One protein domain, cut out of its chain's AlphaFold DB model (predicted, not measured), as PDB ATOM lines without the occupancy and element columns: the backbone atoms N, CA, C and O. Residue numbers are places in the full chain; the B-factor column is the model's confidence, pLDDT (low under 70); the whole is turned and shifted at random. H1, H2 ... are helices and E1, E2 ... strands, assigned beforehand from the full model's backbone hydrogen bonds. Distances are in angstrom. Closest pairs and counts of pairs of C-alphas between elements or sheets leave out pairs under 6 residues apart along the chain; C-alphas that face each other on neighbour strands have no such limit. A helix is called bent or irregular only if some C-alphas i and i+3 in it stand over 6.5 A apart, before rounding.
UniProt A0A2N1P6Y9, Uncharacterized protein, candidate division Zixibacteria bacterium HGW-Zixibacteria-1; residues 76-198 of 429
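Overview. This is residues 76 to 198 of the 429 residues of an uncharacterized protein of candidate division Zixibacteria bacterium HGW-Zixibacteria-1 (UniProt A0A2N1P6Y9). Picture a strongly twisted four-stranded sheet bent into an open trough, with H3 packed on its outer face and H1 across the opposite face near one end. H2 and the unnamed residues 84 to 94 pass on the hollow side. The sheet's order is E2, E1, E3, E4, antiparallel throughout, and the order along the chain is E1, E2, H1, H2, E3, E4, H3. The printed part has 123 residues with three named helices and four named strands, mixed in class, though under half of the residues, 58 of 123, are in named elements. It is compact, with a radius of gyration of the C-alphas of 14.3 A, yet elongated, spanning 45 by 29 by 27 A.

Arrangement. Start at inner strands E1, residues 103 to 111, and E3, residues 155 to 166: they are antiparallel at 151 degrees, with N 107 and O 159 2.9 A apart, within hydrogen-bond range. Edge strand E2, residues 117 to 123, forms a hairpin with E1, where N 110 and O 119 are 2.9 A apart. Edge strand E4, residues 169 to 175, forms a hairpin with E3, where N 162 and O 173 are 2.9 A apart. Look next at H3, residues 187 to 196, over E3 at a height over the sheet of 8.4 A; its closest C-alphas to E3, those of Ser 193 and Ala 158, are 5.0 A apart. It runs slantwise to the strands, only just, at 33 degrees to E3 on the local plane. On the opposite face H1, residues 125 to 132, has a height over the sheet of 7.2 A and lies only just over E1, with 3 C-alphas on it, across the strands at 74 degrees to E1 on the local plane. H2, residues 135 to 139, only grazes the sheet; its closest C-alphas to E2, those of Arg 139 and Val 117, are 5.3 A apart. H1 and H2 meet only through their link, and both are apart from H3. E2, H1 with H2, and E3 form a split strand-helix-strand unit, two strands running the same way with E1 between them; its crossover is left-handed. In H2 and H3 every O i to N i+4 pair is within hydrogen-bond range; in H1 1 of 4 is, beside 3 of 5 O i to N i+3 pairs.

Along the chain. Find C-alpha 103 at (298.717, 218.494, 296.910); from there E1 runs 24.2 A. E2 is 17.6 A long, and E4 19.5 A. E3 starts at C-alpha 155 (288.093, 241.817, 297.215) and runs 32.4 A. H1 is irregular, with C-alphas 126 and 129 7.5 A apart. H3 runs 14.2 A to C-alpha 196 at (286.597, 237.093, 290.230).

Size, cuts and confidence. The two C-alphas farthest apart, those of Asp 149 and Asn 168, are 46.0 A apart. The printed part has no cut; the links H2 to E3 and E4 to H3 are long. The mean pLDDT of the printed part is 89.6, with residues 100, 126 and 182 under 70.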
ATOM      1  N   ILE A  76     298.109 247.183 288.859       89.75
ATOM      2  CA  ILE A  76     297.717 246.445 287.654       89.75
ATOM      3  C   ILE A  76     296.268 246.793 287.357       89.75
ATOM      4  O   ILE A  76     295.392 246.511 288.170       89.75
ATOM      5  N   LEU A  77     296.006 247.409 286.200       88.75
ATOM      6  CA  LEU A  77     294.661 247.864 285.821       88.75
ATOM      7  C   LEU A  77     294.002 248.746 286.907       88.75
ATOM      8  O   LEU A  77     292.825 248.585 287.215       88.75
ATOM      9  N   ASN A  78     294.787 249.650 287.509       88.44
ATOM     10  CA  ASN A  78     294.407 250.509 288.645       88.44
ATOM     11  C   ASN A  78     294.003 249.762 289.929       88.44
ATOM     12  O   ASN A  78     293.322 250.324 290.793       88.44
ATOM     13  N   VAL A  79     294.433 248.505 290.066       92.56
ATOM     14  CA  VAL A  79     294.247 247.701 291.273       92.56
ATOM     15  C   VAL A  79     295.570 247.576 292.019       92.56
ATOM     16  O   VAL A  79     296.538 247.033 291.487       92.56
ATOM     17  N   GLU A  80     295.590 248.035 293.269       93.31
ATOM     18  CA  GLU A  80     296.594 247.640 294.261       93.31
ATOM     19  C   GLU A  80     296.129 246.319 294.878       93.31
ATOM     20  O   GLU A  80     295.065 246.251 295.507       93.31
ATOM     21  N   PHE A  81     296.890 245.248 294.662       93.69
ATOM     22  CA  PHE A  81     296.499 243.913 295.110       93.69
ATOM     23  C   PHE A  81     296.689 243.750 296.619       93.69
ATOM     24  O   PHE A  81     297.678 244.226 297.156       93.69
ATOM     25  N   PRO A  82     295.822 243.018 297.330       93.81
ATOM     26  CA  PRO A  82     296.081 242.679 298.725       93.81
ATOM     27  C   PRO A  82     297.446 241.998 298.917       93.81
ATOM     28  O   PRO A  82     297.686 240.934 298.339       93.81
ATOM     29  N   SER A  83     298.313 242.577 299.750       92.12
ATOM     30  CA  SER A  83     299.538 241.932 300.241       92.12
ATOM     31  C   SER A  83     299.348 241.431 301.666       92.12
ATOM     32  O   SER A  83     298.592 242.008 302.445       92.12
ATOM     33  N   LEU A  84     299.991 240.315 302.004       92.81
ATOM     34  CA  LEU A  84     299.880 239.718 303.331       92.81
ATOM     35  C   LEU A  84     300.617 240.578 304.373       92.81
ATOM     36  O   LEU A  84     301.821 240.792 304.256       92.81
ATOM     37  N   ASP A  85     299.918 240.988 305.431       89.50
ATOM     38  CA  ASP A  85     300.509 241.697 306.568       89.50
ATOM     39  C   ASP A  85     301.129 240.689 307.551       89.50
ATOM     40  O   ASP A  85     300.507 240.218 308.509       89.50
ATOM     41  N   GLY A  86     302.373 240.302 307.262       85.81
ATOM     42  CA  GLY A  86     303.197 239.453 308.119       85.81
ATOM     43  C   GLY A  86     303.391 238.018 307.622       85.81
ATOM     44  O   GLY A  86     303.217 237.690 306.454       85.81
ATOM     45  N   GLU A  87     303.832 237.141 308.525       88.19
ATOM     46  CA  GLU A  87     304.150 235.746 308.202       88.19
ATOM     47  C   GLU A  87     302.961 234.816 308.453       88.19
ATOM     48  O   GLU A  87     302.280 234.903 309.480       88.19
ATOM     49  N   ILE A  88     302.786 233.820 307.583       91.81
ATOM     50  CA  ILE A  88     301.815 232.746 307.802       91.81
ATOM     51  C   ILE A  88     302.314 231.844 308.930       91.81
ATOM     52  O   ILE A  88     303.310 231.131 308.791       91.81
ATOM     53  N   ARG A  89     301.591 231.834 310.050       91.62
ATOM     54  CA  ARG A  89     301.878 230.968 311.199       91.62
ATOM     55  C   ARG A  89     300.689 230.074 311.483       91.62
ATOM     56  O   ARG A  89     299.561 230.550 311.570       91.62
ATOM     57  N   LEU A  90     300.957 228.782 311.663       93.94
ATOM     58  CA  LEU A  90     299.921 227.811 311.998       93.94
ATOM     59  C   LEU A  90     299.270 228.190 313.338       93.94
ATOM     60  O   LEU A  90     299.941 228.257 314.372       93.94
ATOM     61  N   ALA A  91     297.966 228.445 313.307       93.88
ATOM     62  CA  ALA A  91     297.191 228.835 314.472       93.88
ATOM     63  C   ALA A  91     297.022 227.672 315.463       93.88
ATOM     64  O   ALA A  91     297.029 226.492 315.104       93.88
ATOM     65  N   ALA A  92     296.798 228.004 316.737       91.81
ATOM     66  CA  ALA A  92     296.548 227.001 317.764       91.81
ATOM     67  C   ALA A  92     295.294 226.155 317.444       91.81
ATOM     68  O   ALA A  92     294.175 226.664 317.294       91.81
ATOM     69  N   GLY A  93     295.489 224.836 317.389       91.56
ATOM     70  CA  GLY A  93     294.447 223.857 317.076       91.56
ATOM     71  C   GLY A  93     294.292 223.538 315.587       91.56
ATOM     72  O   GLY A  93     293.528 222.631 315.265       91.56
ATOM     73  N   ASP A  94     295.020 224.224 314.707       95.62
ATOM     74  CA  ASP A  94     295.158 223.793 313.322       95.62
ATOM     75  C   ASP A  94     296.229 222.708 313.191       95.62
ATOM     76  O   ASP A  94     297.162 222.605 313.987       95.62
ATOM     77  N   THR A  95     296.081 221.867 312.173       94.75
ATOM     78  CA  THR A  95     296.988 220.757 311.879       94.75
ATOM     79  C   THR A  95     297.213 220.635 310.382       94.75
ATOM     80  O   THR A  95     296.282 220.667 309.585       94.75
ATOM     81  N   VAL A  96     298.467 220.442 309.984       92.75
ATOM     82  CA  VAL A  96     298.808 220.168 308.588       92.75
ATOM     83  C   VAL A  96     298.736 218.661 308.374       92.75
ATOM     84  O   VAL A  96     299.467 217.904 309.015       92.75
ATOM     85  N   LEU A  97     297.835 218.210 307.501       88.31
ATOM     86  CA  LEU A  97     297.734 216.789 307.175       88.31
ATOM     87  C   LEU A  97     298.966 216.341 306.392       88.31
ATOM     88  O   LEU A  97     299.380 216.992 305.432       88.31
ATOM     89  N   TYR A  98     299.526 215.197 306.781       85.75
ATOM     90  CA  TYR A  98     300.581 214.567 306.005       85.75
ATOM     91  C   TYR A  98     300.027 214.063 304.679       85.75
ATOM     92  O   TYR A  98     299.074 213.282 304.642       85.75
ATOM     93  N   THR A  99     300.668 214.480 303.595       77.50
ATOM     94  CA  THR A  99     300.416 213.958 302.262       77.50
ATOM     95  C   THR A  99     301.682 213.257 301.776       77.50
ATOM     96  O   THR A  99     302.772 213.827 301.850       77.50
ATOM     97  N   PRO A 100     301.583 212.021 301.258       67.31
ATOM     98  CA  PRO A 100     302.747 211.342 300.688       67.31
ATOM     99  C   PRO A 100     303.262 212.048 299.424       67.31
ATOM    100  O   PRO A 100     304.406 211.848 299.027       67.31
ATOM    101  N   TYR A 101     302.420 212.881 298.806       70.94
ATOM    102  CA  TYR A 101     302.694 213.620 297.582       70.94
ATOM    103  C   TYR A 101     302.235 215.075 297.728       70.94
ATOM    104  O   TYR A 101     301.271 215.318 298.463       70.94
ATOM    105  N   PRO A 102     302.871 216.040 297.037       76.12
ATOM    106  CA  PRO A 102     302.392 217.411 297.034       76.12
ATOM    107  C   PRO A 102     300.941 217.498 296.546       76.12
ATOM    108  O   PRO A 102     300.603 216.950 295.497       76.12
ATOM    109  N   LEU A 103     300.084 218.172 297.306       82.00
ATOM    110  CA  LEU A 103     298.717 218.494 296.910       82.00
ATOM    111  C   LEU A 103     298.593 220.005 296.778       82.00
ATOM    112  O   LEU A 103     298.791 220.721 297.754       82.00
ATOM    113  N   GLN A 104     298.244 220.468 295.583       86.00
ATOM    114  CA  GLN A 104     297.954 221.870 295.303       86.00
ATOM    115  C   GLN A 104     296.440 222.081 295.214       86.00
ATOM    116  O   GLN A 104     295.714 221.244 294.659       86.00
ATOM    117  N   PHE A 105     295.976 223.187 295.789       86.81
ATOM    118  CA  PHE A 105     294.578 223.588 295.834       86.81
ATOM    119  C   PHE A 105     294.444 225.054 295.449       86.81
ATOM    120  O   PHE A 105     295.121 225.903 296.025       86.81
ATOM    121  N   ASP A 106     293.509 225.334 294.552       90.00
ATOM    122  CA  ASP A 106     293.054 226.688 294.284       90.00
ATOM    123  C   ASP A 106     292.055 227.104 295.366       90.00
ATOM    124  O   ASP A 106     291.081 226.389 295.647       90.00
ATOM    125  N   VAL A 107     292.297 228.266 295.961       93.75
ATOM    126  CA  VAL A 107     291.506 228.828 297.055       93.75
ATOM    127  C   VAL A 107     291.106 230.251 296.696       93.75
ATOM    128  O   VAL A 107     291.889 230.999 296.120       93.75
ATOM    129  N   GLU A 108     289.879 230.624 297.031       96.06
ATOM    130  CA  GLU A 108     289.386 231.994 296.904       96.06
ATOM    131  C   GLU A 108     289.207 232.551 298.311       96.06
ATOM    132  O   GLU A 108     288.495 231.960 299.124       96.06
ATOM    133  N   PHE A 109     289.867 233.664 298.611       97.12
ATOM    134  CA  PHE A 109     289.745 234.376 299.876       97.12
ATOM    135  C   PHE A 109     288.833 235.583 299.670       97.12
ATOM    136  O   PHE A 109     289.121 236.447 298.849       97.12
ATOM    137  N   TYR A 110     287.736 235.652 300.417       97.94
ATOM    138  CA  TYR A 110     286.827 236.795 300.405       97.94
ATOM    139  C   TYR A 110     287.294 237.768 301.478       97.94
ATOM    140  O   TYR A 110     287.158 237.489 302.673       97.94
ATOM    141  N   LEU A 111     287.891 238.870 301.040       98.19
ATOM    142  CA  LEU A 111     288.455 239.888 301.912       98.19
ATOM    143  C   LEU A 111     287.472 241.040 302.105       98.19
ATOM    144  O   LEU A 111     286.826 241.486 301.153       98.19
ATOM    145  N   SER A 112     287.418 241.561 303.326       97.81
ATOM    146  CA  SER A 112     286.732 242.811 303.638       97.81
ATOM    147  C   SER A 112     287.490 244.018 303.063       97.81
ATOM    148  O   SER A 112     288.649 243.916 302.654       97.81
ATOM    149  N   SER A 113     286.874 245.204 303.095       96.81
ATOM    150  CA  SER A 113     287.535 246.468 302.718       96.81
ATOM    151  C   SER A 113     288.709 246.858 303.623       96.81
ATOM    152  O   SER A 113     289.453 247.776 303.294       96.81
ATOM    153  N   GLU A 114     288.868 246.189 304.763       96.75
ATOM    154  CA  GLU A 114     289.986 246.367 305.695       96.75
ATOM    155  C   GLU A 114     291.085 245.311 305.481       96.75
ATOM    156  O   GLU A 114     292.049 245.270 306.238       96.75
ATOM    157  N   GLY A 115     290.943 244.432 304.479       95.62
ATOM    158  CA  GLY A 115     291.908 243.368 304.183       95.62
ATOM    159  C   GLY A 115     291.811 242.151 305.110       95.62
ATOM    160  O   GLY A 115     292.706 241.308 305.133       95.62
ATOM    161  N   LYS A 116     290.726 242.019 305.880       97.25
ATOM    162  CA  LYS A 116     290.487 240.849 306.734       97.25
ATOM    163  C   LYS A 116     289.845 239.717 305.933       97.25
ATOM    164  O   LYS A 116     288.938 239.969 305.146       97.25
ATOM    165  N   VAL A 117     290.249 238.469 306.174       97.56
ATOM    166  CA  VAL A 117     289.585 237.295 305.579       97.56
ATOM    167  C   VAL A 117     288.229 237.048 306.250       97.56
ATOM    168  O   VAL A 117     288.162 236.522 307.363       97.56
ATOM    169  N   ASP A 118     287.136 237.372 305.558       96.62
ATOM    170  CA  ASP A 118     285.773 237.096 306.026       96.62
ATOM    171  C   ASP A 118     285.411 235.619 305.823       96.62
ATOM    172  O   ASP A 118     284.815 234.969 306.689       96.62
ATOM    173  N   SER A 119     285.797 235.057 304.676       95.81
ATOM    174  CA  SER A 119     285.622 233.637 304.373       95.81
ATOM    175  C   SER A 119     286.600 233.161 303.298       95.81
ATOM    176  O   SER A 119     287.299 233.958 302.678       95.81
ATOM    177  N   PHE A 120     286.658 231.848 303.074       94.62
ATOM    178  CA  PHE A 120     287.394 231.272 301.953       94.62
ATOM    179  C   PHE A 120     286.649 230.064 301.376       94.62
ATOM    180  O   PHE A 120     285.946 229.346 302.098       94.62
ATOM    181  N   SER A 121     286.813 229.825 300.078       92.38
ATOM    182  CA  SER A 121     286.257 228.679 299.355       92.38
ATOM    183  C   SER A 121     287.364 227.927 298.610       92.38
ATOM    184  O   SER A 121     288.476 228.426 298.453       92.38
ATOM    185  N   CYS A 122     287.096 226.688 298.190       86.62
ATOM    186  CA  CYS A 122     288.067 225.897 297.440       86.62
ATOM    187  C   CYS A 122     287.415 225.065 296.349       86.62
ATOM    188  O   CYS A 122     286.331 224.496 296.540       86.62
ATOM    189  N   PHE A 123     288.149 224.879 295.255       75.31
ATOM    190  CA  PHE A 123     287.723 224.037 294.149       75.31
ATOM    191  C   PHE A 123     288.770 222.948 293.869       75.31
ATOM    192  O   PHE A 123     289.952 223.254 293.723       75.31
ATOM    193  N   PRO A 124     288.380 221.657 293.788       71.69
ATOM    194  CA  PRO A 124     287.041 221.083 293.982       71.69
ATOM    195  C   PRO A 124     286.681 220.806 295.461       71.69
ATOM    196  O   PRO A 124     287.529 220.418 296.265       71.69
ATOM    197  N   VAL A 125     285.382 220.860 295.793       70.19
ATOM    198  CA  VAL A 125     284.828 220.707 297.164       70.19
ATOM    199  C   VAL A 125     285.252 219.413 297.876       70.19
ATOM    200  O   VAL A 125     285.438 219.405 299.091       70.19
ATOM    201  N   LYS A 126     285.481 218.312 297.141       67.75
ATOM    202  CA  LYS A 126     285.894 217.007 297.710       67.75
ATOM    203  C   LYS A 126     287.205 217.065 298.507       67.75
ATOM    204  O   LYS A 126     287.509 216.145 299.260       67.75
ATOM    205  N   LYS A 127     287.987 218.127 298.327       72.00
ATOM    206  CA  LYS A 127     289.290 218.338 298.957       72.00
ATOM    207  C   LYS A 127     289.249 219.307 300.149       72.00
ATOM    208  O   LYS A 127     290.278 219.521 300.785       72.00
ATOM    209  N   LYS A 128     288.064 219.812 300.512       81.75
ATOM    210  CA  LYS A 128     287.853 220.773 301.607       81.75
ATOM    211  C   LYS A 128     288.397 220.301 302.963       81.75
ATOM    212  O   LYS A 128     288.891 221.120 303.727       81.75
ATOM    213  N   MET A 129     288.428 218.985 303.210       86.06
ATOM    214  CA  MET A 129     288.938 218.412 304.465       86.06
ATOM    215  C   MET A 129     290.373 218.842 304.815       86.06
ATOM    216  O   MET A 129     290.703 218.916 305.992       86.06
ATOM    217  N   TYR A 130     291.229 219.108 303.817       88.25
ATOM    218  CA  TYR A 130     292.606 219.560 304.049       88.25
ATOM    219  C   TYR A 130     292.631 221.003 304.552       88.25
ATOM    220  O   TYR A 130     293.363 221.327 305.482       88.25
ATOM    221  N   LEU A 131     291.787 221.848 303.964       90.06
ATOM    222  CA  LEU A 131     291.678 223.258 304.313       90.06
ATOM    223  C   LEU A 131     290.968 223.464 305.645       90.06
ATOM    224  O   LEU A 131     291.379 224.318 306.419       90.06
ATOM    225  N   ASP A 132     289.970 222.635 305.961       90.62
ATOM    226  CA  ASP A 132     289.283 222.674 307.256       90.62
ATOM    227  C   ASP A 132     290.260 222.453 308.427       90.62
ATOM    228  O   ASP A 132     290.052 222.988 309.515       90.62
ATOM    229  N   LYS A 133     291.356 221.709 308.208       93.62
ATOM    230  CA  LYS A 133     292.391 221.461 309.225       93.62
ATOM    231  C   LYS A 133     293.338 222.638 309.455       93.62
ATOM    232  O   LYS A 133     293.938 222.699 310.522       93.62
ATOM    233  N   ILE A 134     293.440 223.562 308.502       95.06
ATOM    234  CA  ILE A 134     294.208 224.814 308.622       95.06
ATOM    235  C   ILE A 134     293.293 226.050 308.608       95.06
ATOM    236  O   ILE A 134     293.722 227.169 308.328       95.06
ATOM    237  N   GLY A 135     291.997 225.858 308.873       94.81
ATOM    238  CA  GLY A 135     290.984 226.877 308.633       94.81
ATOM    239  C   GLY A 135     291.088 228.092 309.552       94.81
ATOM    240  O   GLY A 135     290.742 229.193 309.121       94.81
ATOM    241  N   LYS A 136     291.569 227.939 310.796       95.50
ATOM    242  CA  LYS A 136     291.763 229.091 311.696       95.50
ATOM    243  C   LYS A 136     292.925 229.959 311.230       95.50
ATOM    244  O   LYS A 136     292.822 231.175 311.296       95.50
ATOM    245  N   THR A 137     293.987 229.335 310.732       96.50
ATOM    246  CA  THR A 137     295.163 229.983 310.156       96.50
ATOM    247  C   THR A 137     294.737 230.815 308.964       96.50
ATOM    248  O   THR A 137     295.020 232.003 308.937       96.50
ATOM    249  N   LEU A 138     293.972 230.227 308.035       95.81
ATOM    250  CA  LEU A 138     293.498 230.927 306.839       95.81
ATOM    251  C   LEU A 138     292.555 232.100 307.155       95.81
ATOM    252  O   LEU A 138     292.675 233.147 306.534       95.81
ATOM    253  N   ARG A 139     291.649 231.965 308.135       95.75
ATOM    254  CA  ARG A 139     290.783 233.082 308.587       95.75
ATOM    255  C   ARG A 139     291.523 234.139 309.402       95.75
ATOM    256  O   ARG A 139     291.033 235.251 309.540       95.75
ATOM    257  N   GLY A 140     292.641 233.759 310.012       95.62
ATOM    258  CA  GLY A 140     293.480 234.645 310.811       95.62
ATOM    259  C   GLY A 140     294.473 235.454 309.983       95.62
ATOM    260  O   GLY A 140     295.163 236.289 310.558       95.62
ATOM    261  N   LEU A 141     294.565 235.208 308.670       95.94
ATOM    262  CA  LEU A 141     295.387 236.019 307.781       95.94
ATOM    263  C   LEU A 141     294.824 237.441 307.707       95.94
ATOM    264  O   LEU A 141     293.612 237.640 307.599       95.94
ATOM    265  N   GLN A 142     295.730 238.409 307.742       95.19
ATOM    266  CA  GLN A 142     295.439 239.820 307.565       95.19
ATOM    267  C   GLN A 142     296.197 240.308 306.339       95.19
ATOM    268  O   GLN A 142     297.357 239.952 306.144       95.19
ATOM    269  N   PHE A 143     295.533 241.109 305.520       95.25
ATOM    270  CA  PHE A 143     296.121 241.712 304.338       95.25
ATOM    271  C   PHE A 143     296.065 243.230 304.449       95.25
ATOM    272  O   PHE A 143     295.181 243.790 305.106       95.25
ATOM    273  N   PHE A 144     296.968 243.899 303.746       93.69
ATOM    274  CA  PHE A 144     296.707 245.256 303.302       93.69
ATOM    275  C   PHE A 144     295.504 245.229 302.344       93.69
ATOM    276  O   PHE A 144     295.384 244.310 301.527       93.69
ATOM    277  N   PRO A 145     294.555 246.173 302.466       94.06
ATOM    278  CA  PRO A 145     293.320 246.124 301.695       94.06
ATOM    279  C   PRO A 145     293.586 246.324 300.203       94.06
ATOM    280  O   PRO A 145     294.439 247.126 299.827       94.06
ATOM    281  N   ALA A 146     292.795 245.657 299.357       95.00
ATOM    282  CA  ALA A 146     292.773 245.973 297.934       95.00
ATOM    283  C   ALA A 146     292.310 247.414 297.739       95.00
ATOM    284  O   ALA A 146     291.320 247.825 298.358       95.00
ATOM    285  N   ARG A 147     292.949 248.144 296.825       95.12
ATOM    286  CA  ARG A 147     292.463 249.454 296.385       95.12
ATOM    287  C   ARG A 147     292.196 249.440 294.896       95.12
ATOM    288  O   ARG A 147     293.043 249.019 294.121       95.12
ATOM    289  N   ILE A 148     291.019 249.916 294.514       92.75
ATOM    290  CA  ILE A 148     290.641 250.131 293.117       92.75
ATOM    291  C   ILE A 148     290.451 251.632 292.956       92.75
ATOM    292  O   ILE A 148     289.646 252.223 293.684       92.75
ATOM    293  N   ASP A 149     291.237 252.241 292.069       89.12
ATOM    294  CA  ASP A 149     291.316 253.700 291.905       89.12
ATOM    295  C   ASP A 149     291.613 254.422 293.239       89.12
ATOM    296  O   ASP A 149     291.003 255.434 293.586       89.12
ATOM    297  N   GLY A 150     292.508 253.844 294.051       90.50
ATOM    298  CA  GLY A 150     292.904 254.376 295.361       90.50
ATOM    299  C   GLY A 150     291.875 254.195 296.488       90.50
ATOM    300  O   GLY A 150     292.147 254.567 297.629       90.50
ATOM    301  N   ILE A 151     290.710 253.600 296.214       94.56
ATOM    302  CA  ILE A 151     289.651 253.379 297.209       94.56
ATOM    303  C   ILE A 151     289.685 251.930 297.689       94.56
ATOM    304  O   ILE A 151     289.564 251.007 296.883       94.56
ATOM    305  N   SER A 152     289.775 251.728 299.006       96.25
ATOM    306  CA  SER A 152     289.705 250.391 299.602       96.25
ATOM    307  C   SER A 152     288.350 249.725 299.350       96.25
ATOM    308  O   SER A 152     287.302 250.318 299.626       96.25
ATOM    309  N   ARG A 153     288.352 248.483 298.858       96.00
ATOM    310  CA  ARG A 153     287.129 247.714 298.562       96.00
ATOM    311  C   ARG A 153     287.239 246.266 299.043       96.00
ATOM    312  O   ARG A 153     288.350 245.747 299.123       96.00
ATOM    313  N   PRO A 154     286.107 245.600 299.348       97.44
ATOM    314  CA  PRO A 154     286.092 244.147 299.473       97.44
ATOM    315  C   PRO A 154     286.632 243.507 298.194       97.44
ATOM    316  O   PRO A 154     286.386 244.021 297.100       97.44
ATOM    317  N   PHE A 155     287.362 242.405 298.333       97.69
ATOM    318  CA  PHE A 155     288.093 241.817 297.215       97.69
ATOM    319  C   PHE A 155     288.162 240.299 297.324       97.69
ATOM    320  O   PHE A 155     288.450 239.754 298.388       97.69
ATOM    321  N   ILE A 156     287.919 239.607 296.214       98.00
ATOM    322  CA  ILE A 156     288.102 238.158 296.121       98.00
ATOM    323  C   ILE A 156     289.532 237.879 295.651       98.00
ATOM    324  O   ILE A 156     289.858 238.070 294.483       98.00
ATOM    325  N   LEU A 157     290.395 237.446 296.564       97.00
ATOM    326  CA  LEU A 157     291.793 237.141 296.282       97.00
ATOM    327  C   LEU A 157     291.946 235.660 295.921       97.00
ATOM    328  O   LEU A 157     291.667 234.783 296.741       97.00
ATOM    329  N   ALA A 158     292.410 235.363 294.710       96.31
ATOM    330  CA  ALA A 158     292.789 234.004 294.343       96.31
ATOM    331  C   ALA A 158     294.124 233.635 294.998       96.31
ATOM    332  O   ALA A 158     295.075 234.408 294.967       96.31
ATOM    333  N   GLY A 159     294.223 232.432 295.550       94.69
ATOM    334  CA  GLY A 159     295.457 231.902 296.109       94.69
ATOM    335  C   GLY A 159     295.634 230.420 295.818       94.69
ATOM    336  O   GLY A 159     294.702 229.710 295.437       94.69
ATOM    337  N   GLU A 160     296.853 229.949 296.030       93.00
ATOM    338  CA  GLU A 160     297.228 228.547 295.896       93.00
ATOM    339  C   GLU A 160     297.755 228.021 297.218       93.00
ATOM    340  O   GLU A 160     298.681 228.587 297.794       93.00
ATOM    341  N   ILE A 161     297.210 226.900 297.681       92.44
ATOM    342  CA  ILE A 161     297.712 226.207 298.865       92.44
ATOM    343  C   ILE A 161     298.365 224.903 298.445       92.44
ATOM    344  O   ILE A 161     297.733 224.055 297.819       92.44
ATOM    345  N   ILE A 162     299.628 224.728 298.825       90.00
ATOM    346  CA  ILE A 162     300.431 223.553 298.494       90.00
ATOM    347  C   ILE A 162     300.780 222.825 299.785       90.00
ATOM    348  O   ILE A 162     301.599 223.304 300.561       90.00
ATOM    349  N   PHE A 163     300.210 221.643 299.995       89.06
ATOM    350  CA  PHE A 163     300.606 220.725 301.062       89.06
ATOM    351  C   PHE A 163     301.707 219.822 300.535       89.06
ATOM    352  O   PHE A 163     301.532 219.206 299.487       89.06
ATOM    353  N   ARG A 164     302.838 219.730 301.228       82.94
ATOM    354  CA  ARG A 164     303.989 218.945 300.774       82.94
ATOM    355  C   ARG A 164     304.749 218.321 301.948       82.94
ATOM    356  O   ARG A 164     304.841 218.934 303.010       82.94
ATOM    357  N   PRO A 165     305.340 217.129 301.767       77.25
ATOM    358  CA  PRO A 165     306.264 216.576 302.743       77.25
ATOM    359  C   PRO A 165     307.645 217.234 302.594       77.25
ATOM    360  O   PRO A 165     308.277 217.139 301.539       77.25
ATOM    361  N   VAL A 166     308.148 217.868 303.654       75.25
ATOM    362  CA  VAL A 166     309.512 218.419 303.721       75.25
ATOM    363  C   VAL A 166     310.272 217.679 304.815       75.25
ATOM    364  O   VAL A 166     309.906 217.733 305.984       75.25
ATOM    365  N   PHE A 167     311.295 216.906 304.433       76.12
ATOM    366  CA  PHE A 167     312.029 216.006 305.343       76.12
ATOM    367  C   PHE A 167     311.102 215.094 306.175       76.12
ATOM    368  O   PHE A 167     311.271 214.954 307.386       76.12
ATOM    369  N   ASN A 168     310.095 214.496 305.526       74.69
ATOM    370  CA  ASN A 168     309.040 213.682 306.151       74.69
ATOM    371  C   ASN A 168     308.176 214.420 307.191       74.69
ATOM    372  O   ASN A 168     307.509 213.779 308.002       74.69
ATOM    373  N   ARG A 169     308.143 215.757 307.167       80.81
ATOM    374  CA  ARG A 169     307.234 216.568 307.984       80.81
ATOM    375  C   ARG A 169     306.153 217.197 307.104       80.81
ATOM    376  O   ARG A 169     306.471 217.618 305.990       80.81
ATOM    377  N   PRO A 170     304.891 217.243 307.566       87.38
ATOM    378  CA  PRO A 170     303.836 217.928 306.840       87.38
ATOM    379  C   PRO A 170     304.090 219.436 306.871       87.38
ATOM    380  O   PRO A 170     304.208 220.033 307.938       87.38
ATOM    381  N   GLU A 171     304.161 220.044 305.696       89.19
ATOM    382  CA  GLU A 171     304.263 221.487 305.518       89.19
ATOM    383  C   GLU A 171     303.161 221.932 304.560       89.19
ATOM    384  O   GLU A 171     302.752 221.176 303.673       89.19
ATOM    385  N   PHE A 172     302.676 223.156 304.733       92.56
ATOM    386  CA  PHE A 172     301.869 223.809 303.717       92.56
ATOM    387  C   PHE A 172     302.465 225.172 303.390       92.56
ATOM    388  O   PHE A 172     303.051 225.831 304.246       92.56
ATOM    389  N   LEU A 173     302.309 225.570 302.138       90.88
ATOM    390  CA  LEU A 173     302.619 226.899 301.646       90.88
ATOM    391  C   LEU A 173     301.340 227.526 301.121       90.88
ATOM    392  O   LEU A 173     300.491 226.816 300.580       90.88
ATOM    393  N   VAL A 174     301.244 228.844 301.227       92.00
ATOM    394  CA  VAL A 174     300.219 229.620 300.535       92.00
ATOM    395  C   VAL A 174     300.918 230.600 299.608       92.00
ATOM    396  O   VAL A 174     301.901 231.224 299.999       92.00
ATOM    397  N   ARG A 175     300.426 230.696 298.380       91.69
ATOM    398  CA  ARG A 175     300.851 231.669 297.381       91.69
ATOM    399  C   ARG A 175     299.687 232.593 297.076       91.69
ATOM    400  O   ARG A 175     298.556 232.130 296.919       91.69
ATOM    401  N   PHE A 176     299.992 233.875 296.980       93.56
ATOM    402  CA  PHE A 176     299.048 234.934 296.650       93.56
ATOM    403  C   PHE A 176     299.451 235.585 295.324       93.56
ATOM    404  O   PHE A 176     300.560 235.342 294.846       93.56
ATOM    405  N   PRO A 177     298.576 236.403 294.714       91.94
ATOM    406  CA  PRO A 177     298.895 237.104 293.480       91.94
ATOM    407  C   PRO A 177     300.111 238.008 293.622       91.94
ATOM    408  O   PRO A 177     300.838 238.150 292.652       91.94
ATOM    409  N   PHE A 178     300.337 238.571 294.813       89.75
ATOM    410  CA  PHE A 178     301.489 239.399 295.137       89.75
ATOM    411  C   PHE A 178     302.191 238.877 296.398       89.75
ATOM    412  O   PHE A 178     301.573 238.722 297.453       89.75
ATOM    413  N   ASP A 179     303.483 238.592 296.270       82.62
ATOM    414  CA  ASP A 179     304.393 238.208 297.344       82.62
ATOM    415  C   ASP A 179     305.286 239.409 297.687       82.62
ATOM    416  O   ASP A 179     306.341 239.616 297.082       82.62
ATOM    417  N   GLU A 180     304.831 240.231 298.634       79.19
ATOM    418  CA  GLU A 180     305.487 241.482 299.035       79.19
ATOM    419  C   GLU A 180     306.971 241.300 299.432       79.19
ATOM    420  O   GLU A 180     307.806 242.028 298.886       79.19
ATOM    421  N   PRO A 181     307.357 240.307 300.270       76.25
ATOM    422  CA  PRO A 181     308.762 240.033 300.587       76.25
ATOM    423  C   PRO A 181     309.684 239.866 299.375       76.25
ATOM    424  O   PRO A 181     310.847 240.276 299.428       76.25
ATOM    425  N   ASN A 182     309.179 239.254 298.302       69.38
ATOM    426  CA  ASN A 182     309.935 239.003 297.075       69.38
ATOM    427  C   ASN A 182     309.641 240.035 295.975       69.38
ATOM    428  O   ASN A 182     310.304 240.019 294.939       69.38
ATOM    429  N   CYS A 183     308.676 240.936 296.202       73.06
ATOM    430  CA  CYS A 183     308.126 241.854 295.202       73.06
ATOM    431  C   CYS A 183     307.737 241.125 293.905       73.06
ATOM    432  O   CYS A 183     307.915 241.642 292.801       73.06
ATOM    433  N   GLU A 184     307.246 239.896 294.049       79.06
ATOM    434  CA  GLU A 184     306.939 239.013 292.936       79.06
ATOM    435  C   GLU A 184     305.429 238.895 292.786       79.06
ATOM    436  O   GLU A 184     304.698 238.649 293.743       79.06
ATOM    437  N   LEU A 185     304.957 239.073 291.562       85.19
ATOM    438  CA  LEU A 185     303.574 238.810 291.211       85.19
ATOM    439  C   LEU A 185     303.471 237.432 290.549       85.19
ATOM    440  O   LEU A 185     304.401 236.999 289.858       85.19
ATOM    441  N   ILE A 186     302.310 236.789 290.669       85.25
ATOM    442  CA  ILE A 186     301.990 235.506 290.032       85.25
ATOM    443  C   ILE A 186     300.827 235.678 289.035       85.25
ATOM    444  O   ILE A 186     299.676 235.845 289.437       85.25
ATOM    445  N   ASN A 187     301.121 235.597 287.731       83.88
ATOM    446  CA  ASN A 187     300.273 236.110 286.642       83.88
ATOM    447  C   ASN A 187     298.890 235.468 286.625       83.88
ATOM    448  O   ASN A 187     297.879 236.166 286.614       83.88
ATOM    449  N   HIS A 188     298.834 234.141 286.725       85.38
ATOM    450  CA  HIS A 188     297.563 233.422 286.711       85.38
ATOM    451  C   HIS A 188     296.716 233.687 287.964       85.38
ATOM    452  O   HIS A 188     295.493 233.622 287.895       85.38
ATOM    453  N   LEU A 189     297.335 234.009 289.107       91.50
ATOM    454  CA  LEU A 189     296.612 234.385 290.328       91.50
ATOM    455  C   LEU A 189     296.118 235.836 290.272       91.50
ATOM    456  O   LEU A 189     295.015 236.117 290.745       91.50
ATOM    457  N   VAL A 190     296.897 236.739 289.668       92.50
ATOM    458  CA  VAL A 190     296.500 238.129 289.379       92.50
ATOM    459  C   VAL A 190     295.282 238.139 288.458       92.50
ATOM    460  O   VAL A 190     294.239 238.672 288.832       92.50
ATOM    461  N   GLU A 191     295.381 237.480 287.302       92.12
ATOM    462  CA  GLU A 191     294.293 237.349 286.329       92.12
ATOM    463  C   GLU A 191     293.040 236.753 286.973       92.12
ATOM    464  O   GLU A 191     291.964 237.349 286.910       92.12
ATOM    465  N   LYS A 192     293.177 235.619 287.672       93.25
ATOM    466  CA  LYS A 192     292.042 234.967 288.333       93.25
ATOM    467  C   LYS A 192     291.374 235.879 289.360       93.25
ATOM    468  O   LYS A 192     290.149 235.925 289.416       93.25
ATOM    469  N   SER A 193     292.153 236.623 290.143       95.88
ATOM    470  CA  SER A 193     291.602 237.584 291.105       95.88
ATOM    471  C   SER A 193     290.853 238.717 290.400       95.88
ATOM    472  O   SER A 193     289.741 239.043 290.802       95.88
ATOM    473  N   LEU A 194     291.390 239.292 289.320       95.38
ATOM    474  CA  LEU A 194     290.699 240.343 288.559       95.38
ATOM    475  C   LEU A 194     289.365 239.837 287.999       95.38
ATOM    476  O   LEU A 194     288.326 240.466 288.211       95.38
ATOM    477  N   LEU A 195     289.365 238.663 287.365       95.00
ATOM    478  CA  LEU A 195     288.152 238.049 286.821       95.00
ATOM    479  C   LEU A 195     287.092 237.805 287.910       95.00
ATOM    480  O   LEU A 195     285.919 238.130 287.717       95.00
ATOM    481  N   LEU A 196     287.496 237.300 289.085       95.69
ATOM    482  CA  LEU A 196     286.597 237.093 290.230       95.69
ATOM    483  C   LEU A 196     285.983 238.402 290.753       95.69
ATOM    484  O   LEU A 196     284.877 238.384 291.290       95.69
ATOM    485  N   ASN A 197     286.660 239.537 290.564       96.88
ATOM    486  CA  ASN A 197     286.189 240.862 290.975       96.88
ATOM    487  C   ASN A 197     285.509 241.645 289.836       96.88
ATOM    488  O   ASN A 197     285.341 242.859 289.932       96.88
ATOM    489  N   GLY A 198     285.074 240.965 288.769       95.19
ATOM    490  CA  GLY A 198     284.254 241.565 287.714       95.19
ATOM    491  C   GLY A 198     285.035 242.364 286.672       95.19
ATOM    492  O   GLY A 198     284.422 243.149 285.941       95.19
TER     493      GLY A 198